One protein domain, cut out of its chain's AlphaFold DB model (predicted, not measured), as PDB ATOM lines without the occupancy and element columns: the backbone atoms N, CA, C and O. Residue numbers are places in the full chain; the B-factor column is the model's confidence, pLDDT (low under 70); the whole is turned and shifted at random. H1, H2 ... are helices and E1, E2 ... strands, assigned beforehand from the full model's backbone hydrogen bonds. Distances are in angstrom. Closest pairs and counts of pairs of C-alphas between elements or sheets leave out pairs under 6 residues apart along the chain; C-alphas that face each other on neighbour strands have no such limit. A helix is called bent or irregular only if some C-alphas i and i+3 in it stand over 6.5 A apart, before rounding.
ATOM      1  N   ILE A   2      -4.657  -5.726 -32.546       76.81
ATOM      2  CA  ILE A   2      -5.548  -4.698 -33.107       76.81
ATOM      3  C   ILE A   2      -6.422  -4.151 -31.974       76.81
ATOM      4  O   ILE A   2      -7.129  -4.919 -31.324       76.81
ATOM      5  N   PHE A   3      -6.385  -2.840 -31.750       76.69
ATOM      6  CA  PHE A   3      -7.308  -2.124 -30.872       76.69
ATOM      7  C   PHE A   3      -8.291  -1.336 -31.716       76.69
ATOM      8  O   PHE A   3      -7.894  -0.468 -32.493       76.69
ATOM      9  N   PHE A   4      -9.575  -1.612 -31.528       78.81
ATOM     10  CA  PHE A   4     -10.642  -0.806 -32.092       78.81
ATOM     11  C   PHE A   4     -11.297   0.007 -30.984       78.81
ATOM     12  O   PHE A   4     -11.687  -0.540 -29.952       78.81
ATOM     13  N   LEU A   5     -11.423   1.310 -31.211       79.44
ATOM     14  CA  LEU A   5     -12.112   2.241 -30.332       79.44
ATOM     15  C   LEU A   5     -13.366   2.743 -31.055       79.44
ATOM     16  O   LEU A   5     -13.292   3.714 -31.811       79.44
ATOM     17  N   PRO A   6     -14.531   2.101 -30.849       77.88
ATOM     18  CA  PRO A   6     -15.738   2.427 -31.601       77.88
ATOM     19  C   PRO A   6     -16.168   3.889 -31.445       77.88
ATOM     20  O   PRO A   6     -16.581   4.516 -32.414       77.88
ATOM     21  N   GLN A   7     -16.044   4.442 -30.233       76.44
ATOM     22  CA  GLN A   7     -16.488   5.805 -29.917       76.44
ATOM     23  C   GLN A   7     -15.684   6.876 -30.657       76.44
ATOM     24  O   GLN A   7     -16.246   7.893 -31.051       76.44
ATOM     25  N   SER A   8     -14.392   6.636 -30.876       73.94
ATOM     26  CA  SER A   8     -13.526   7.524 -31.647       73.94
ATOM     27  C   SER A   8     -13.347   7.104 -33.104       73.94
ATOM     28  O   SER A   8     -12.581   7.737 -33.828       73.94
ATOM     29  N   GLN A   9     -13.990   6.011 -33.532       81.06
ATOM     30  CA  GLN A   9     -13.792   5.395 -34.849       81.06
ATOM     31  C   GLN A   9     -12.308   5.182 -35.196       81.06
ATOM     32  O   GLN A   9     -11.908   5.248 -36.356       81.06
ATOM     33  N   SER A  10     -11.481   4.943 -34.176       77.25
ATOM     34  CA  SER A  10     -10.033   4.827 -34.324       77.25
ATOM     35  C   SER A  10      -9.609   3.366 -34.241       77.25
ATOM     36  O   SER A  10     -10.149   2.586 -33.452       77.25
ATOM     37  N   VAL A  11      -8.625   2.996 -35.058       82.25
ATOM     38  CA  VAL A  11      -7.996   1.675 -35.045       82.25
ATOM     39  C   VAL A  11      -6.504   1.871 -34.822       82.25
ATOM     40  O   VAL A  11      -5.868   2.630 -35.548       82.25
ATOM     41  N   VAL A  12      -5.943   1.161 -33.847       78.94
ATOM     42  CA  VAL A  12      -4.495   1.077 -33.641       78.94
ATOM     43  C   VAL A  12      -4.060  -0.360 -33.874       78.94
ATOM     44  O   VAL A  12      -4.582  -1.288 -33.257       78.94
ATOM     45  N   VAL A  13      -3.102  -0.545 -34.778       81.38
ATOM     46  CA  VAL A  13      -2.514  -1.850 -35.082       81.38
ATOM     47  C   VAL A  13      -1.062  -1.830 -34.633       81.38
ATOM     48  O   VAL A  13      -0.276  -1.021 -35.118       81.38
ATOM     49  N   LEU A  14      -0.711  -2.732 -33.717       77.00
ATOM     50  CA  LEU A  14       0.670  -2.973 -33.313       77.00
ATOM     51  C   LEU A  14       1.142  -4.294 -33.918       77.00
ATOM     52  O   LEU A  14       0.595  -5.357 -33.607       77.00
ATOM     53  N   LEU A  15       2.165  -4.212 -34.761       79.00
ATOM     54  CA  LEU A  15       2.924  -5.354 -35.260       79.00
ATOM     55  C   LEU A  15       4.275  -5.364 -34.553       79.00
ATOM     56  O   LEU A  15       4.915  -4.322 -34.429       79.00
ATOM     57  N   SER A  16       4.697  -6.528 -34.081       67.19
ATOM     58  CA  SER A  16       5.997  -6.692 -33.447       67.19
ATOM     59  C   SER A  16       6.553  -8.067 -33.771       67.19
ATOM     60  O   SER A  16       5.803  -9.040 -33.830       67.19
ATOM     61  N   ALA A  17       7.862  -8.114 -33.987       55.22
ATOM     62  CA  ALA A  17       8.635  -9.334 -34.098       55.22
ATOM     63  C   ALA A  17       9.410  -9.498 -32.780       55.22
ATOM     64  O   ALA A  17      10.475  -8.909 -32.610       55.22
ATOM     65  N   GLY A  18       8.819 -10.208 -31.817       51.00
ATOM     66  CA  GLY A  18       9.400 -10.462 -30.494       51.00
ATOM     67  C   GLY A  18       8.348 -10.656 -29.397       51.00
ATOM     68  O   GLY A  18       7.169 -10.347 -29.585       51.00
ATOM     69  N   HIS A  19       8.774 -11.157 -28.232       49.28
ATOM     70  CA  HIS A  19       7.918 -11.246 -27.042       49.28
ATOM     71  C   HIS A  19       7.652  -9.845 -26.484       49.28
ATOM     72  O   HIS A  19       8.573  -9.164 -26.040       49.28
ATOM     73  N   LEU A  20       6.387  -9.421 -26.459       61.75
ATOM     74  CA  LEU A  20       5.955  -8.218 -25.745       61.75
ATOM     75  C   LEU A  20       4.683  -8.480 -24.936       61.75
ATOM     76  O   LEU A  20       3.927  -9.389 -25.266       61.75
ATOM     77  N   ASP A  21       4.413  -7.649 -23.925       65.50
ATOM     78  CA  ASP A  21       3.073  -7.520 -23.339       65.50
ATOM     79  C   ASP A  21       2.216  -6.655 -24.278       65.50
ATOM     80  O   ASP A  21       2.339  -5.424 -24.277       65.50
ATOM     81  N   PRO A  22       1.330  -7.257 -25.088       67.19
ATOM     82  CA  PRO A  22       0.676  -6.538 -26.167       67.19
ATOM     83  C   PRO A  22      -0.312  -5.489 -25.643       67.19
ATOM     84  O   PRO A  22      -0.452  -4.426 -26.250       67.19
ATOM     85  N   ILE A  23      -0.942  -5.716 -24.487       72.38
ATOM     86  CA  ILE A  23      -1.846  -4.741 -23.867       72.38
ATOM     87  C   ILE A  23      -1.032  -3.621 -23.211       72.38
ATOM     88  O   ILE A  23      -1.363  -2.444 -23.362       72.38
ATOM     89  N   GLY A  24       0.042  -3.980 -22.502       71.12
ATOM     90  CA  GLY A  24       0.872  -3.042 -21.738       71.12
ATOM     91  C   GLY A  24       1.623  -2.067 -22.622       71.12
ATOM     92  O   GLY A  24       1.720  -0.890 -22.289       71.12
ATOM     93  N   THR A  25       2.082  -2.534 -23.779       77.00
ATOM     94  CA  THR A  25       2.737  -1.685 -24.773       77.00
ATOM     95  C   THR A  25       1.732  -0.846 -25.560       77.00
ATOM     96  O   THR A  25       2.001   0.323 -25.830       77.00
ATOM     97  N   THR A  26       0.568  -1.393 -25.924       80.31
ATOM     98  CA  THR A  26      -0.345  -0.682 -26.837       80.31
ATOM     99  C   THR A  26      -1.214   0.366 -26.138       80.31
ATOM    100  O   THR A  26      -1.453   1.420 -26.723       80.31
ATOM    101  N   LEU A  27      -1.676   0.138 -24.900       81.88
ATOM    102  CA  LEU A  27      -2.568   1.090 -24.213       81.88
ATOM    103  C   LEU A  27      -1.956   2.496 -24.025       81.88
ATOM    104  O   LEU A  27      -2.655   3.466 -24.319       81.88
ATOM    105  N   PRO A  28      -0.679   2.657 -23.615       83.88
ATOM    106  CA  PRO A  28      -0.048   3.976 -23.536       83.88
ATOM    107  C   PRO A  28       0.066   4.675 -24.894       83.88
ATOM    108  O   PRO A  28      -0.117   5.888 -24.968       83.88
ATOM    109  N   ILE A  29       0.326   3.920 -25.969       84.81
ATOM    110  CA  ILE A  29       0.389   4.454 -27.340       84.81
ATOM    111  C   ILE A  29      -0.989   4.972 -27.756       84.81
ATOM    112  O   ILE A  29      -1.112   6.093 -28.241       84.81
ATOM    113  N   VAL A  30      -2.035   4.175 -27.524       85.12
ATOM    114  CA  VAL A  30      -3.421   4.563 -27.804       85.12
ATOM    115  C   VAL A  30      -3.796   5.829 -27.027       85.12
ATOM    116  O   VAL A  30      -4.315   6.771 -27.615       85.12
ATOM    117  N   ASP A  31      -3.505   5.884 -25.727       83.38
ATOM    118  CA  ASP A  31      -3.796   7.044 -24.875       83.38
ATOM    119  C   ASP A  31      -3.078   8.318 -25.346       83.38
ATOM    120  O   ASP A  31      -3.701   9.377 -25.430       83.38
ATOM    121  N   ALA A  32      -1.796   8.218 -25.713       84.88
ATOM    122  CA  ALA A  32      -1.039   9.338 -26.268       84.88
ATOM    123  C   ALA A  32      -1.652   9.841 -27.585       84.88
ATOM    124  O   ALA A  32      -1.910  11.036 -27.716       84.88
ATOM    125  N   LEU A  33      -1.981   8.936 -28.514       84.81
ATOM    126  CA  LEU A  33      -2.598   9.291 -29.797       84.81
ATOM    127  C   LEU A  33      -3.960   9.973 -29.617       84.81
ATOM    128  O   LEU A  33      -4.256  10.961 -30.290       84.81
ATOM    129  N   LEU A  34      -4.794   9.485 -28.693       84.31
ATOM    130  CA  LEU A  34      -6.092  10.104 -28.401       84.31
ATOM    131  C   LEU A  34      -5.940  11.509 -27.795       84.31
ATOM    132  O   LEU A  34      -6.766  12.382 -28.073       84.31
ATOM    133  N   LYS A  35      -4.899  11.745 -26.985       85.62
ATOM    134  CA  LYS A  35      -4.590  13.070 -26.418       85.62
ATOM    135  C   LYS A  35      -4.072  14.034 -27.478       85.62
ATOM    136  O   LYS A  35      -4.595  15.138 -27.592       85.62
ATOM    137  N   GLU A  36      -3.098  13.607 -28.282       84.00
ATOM    138  CA  GLU A  36      -2.511  14.420 -29.359       84.00
ATOM    139  C   GLU A  36      -3.549  14.821 -30.411       84.00
ATOM    140  O   GLU A  36      -3.539  15.945 -30.913       84.00
ATOM    141  N   THR A  37      -4.490  13.927 -30.717       83.88
ATOM    142  CA  THR A  37      -5.586  14.204 -31.658       83.88
ATOM    143  C   THR A  37      -6.746  14.986 -31.032       83.88
ATOM    144  O   THR A  37      -7.734  15.265 -31.713       83.88
ATOM    145  N   GLY A  38      -6.649  15.355 -29.748       81.38
ATOM    146  CA  GLY A  38      -7.663  16.127 -29.026       81.38
ATOM    147  C   GLY A  38      -8.965  15.367 -28.760       81.38
ATOM    148  O   GLY A  38      -9.965  15.979 -28.382       81.38
ATOM    149  N   GLN A  39      -8.975  14.048 -28.955       80.56
ATOM    150  CA  GLN A  39     -10.150  13.208 -28.731       80.56
ATOM    151  C   GLN A  39     -10.412  12.972 -27.241       80.56
ATOM    152  O   GLN A  39     -11.560  12.784 -26.837       80.56
ATOM    153  N   ILE A  40      -9.359  13.016 -26.417       78.50
ATOM    154  CA  ILE A  40      -9.455  13.036 -24.954       78.50
ATOM    155  C   ILE A  40      -8.572  14.158 -24.373       78.50
ATOM    156  O   ILE A  40      -7.592  14.556 -25.000       78.50
ATOM    157  N   PRO A  41      -8.877  14.687 -23.173       76.94
ATOM    158  CA  PRO A  41      -8.084  15.757 -22.568       76.94
ATOM    159  C   PRO A  41      -6.636  15.331 -22.258       76.94
ATOM    160  O   PRO A  41      -6.421  14.284 -21.647       76.94
ATOM    161  N   GLU A  42      -5.648  16.191 -22.551       70.31
ATOM    162  CA  GLU A  42      -4.220  15.956 -22.231       70.31
ATOM    163  C   GLU A  42      -3.970  15.680 -20.740       70.31
ATOM    164  O   GLU A  42      -3.092  14.901 -20.365       70.31
ATOM    165  N   LYS A  43      -4.763  16.315 -19.871       60.22
ATOM    166  CA  LYS A  43      -4.725  16.122 -18.422       60.22
ATOM    167  C   LYS A  43      -6.016  15.485 -17.944       60.22
ATOM    168  O   LYS A  43      -6.912  16.168 -17.452       60.22
ATOM    169  N   THR A  44      -6.068  14.162 -17.950       56.03
ATOM    170  CA  THR A  44      -6.837  13.478 -16.912       56.03
ATOM    171  C   THR A  44      -6.054  13.694 -15.620       56.03
ATOM    172  O   THR A  44      -5.014  13.075 -15.404       56.03
ATOM    173  N   LYS A  45      -6.477  14.645 -14.776       46.41
ATOM    174  CA  LYS A  45      -6.007  14.664 -13.387       46.41
ATOM    175  C   LYS A  45      -6.427  13.325 -12.798       46.41
ATOM    176  O   LYS A  45      -7.585  13.156 -12.427       46.41
TER     177      LYS A  45
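What this domain is: This is residues 2 to 45 of the 320 residues of an uncharacterized protein of bioreactor metagenome (UniProt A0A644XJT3). A small two-stranded hairpin, E1 and E2, faces one helix, H1, and a loop at one end sticks out with residues 16 to 21 before the chain folds back into the helix. Past the other end of H1, residues 37 to 45 make a tail with no named element. The printed part has 44 residues, with E1, E2 and H1 in that order, an antiparallel sheet E1 - E2, and a mixed class of helices and strands. It is only just loose, close to compact, with a radius of gyration of the C-alphas of 11.5 A, and flat, with spans of 32 by 23 by 12 A.

How they stand to each other: Begin at residues 2 to 5, strand E1, which forms a hairpin with E2, residues 10 to 13, through a tight link of 4 residues. The two are antiparallel at 168 degrees. Look for N 3 and O 12 at 2.8 A and N 12 and O 3 at 2.9 A, both within hydrogen-bond range. A short link of 8 residues leads on to H1, residues 22 to 36. The closest C-alphas of E2 and H1, those of Val 12 and Val 30, are 6.9 A apart. E1 and H1 are near each other, with 9 pairs of C-alphas within 10 A. In H1, 9 of 11 O i to N i+4 pairs are within hydrogen-bond range.

Where its parts are: Find C-alpha 2 at (-5.548, -4.698, -33.107); E1 runs 9.9 A from there to C-alpha 5. E2 covers 10.1 A. H1 runs 21.4 A from C-alpha 22 at (0.676, -6.538, -26.167) to C-alpha 36 at (-2.511, 14.420, -29.359). It is neither bent nor irregular, but only just: C-alphas 25 and 28 are 6.4 A apart.

The domain as a whole: The two C-alphas farthest apart, those of Ala 17 and Lys 45, are 34.9 A from each other. The printed part has no cut and no long link. Its mean pLDDT is 74.8, and the model's confidence is under 70 at residues 16 to 22 and 43 to 45.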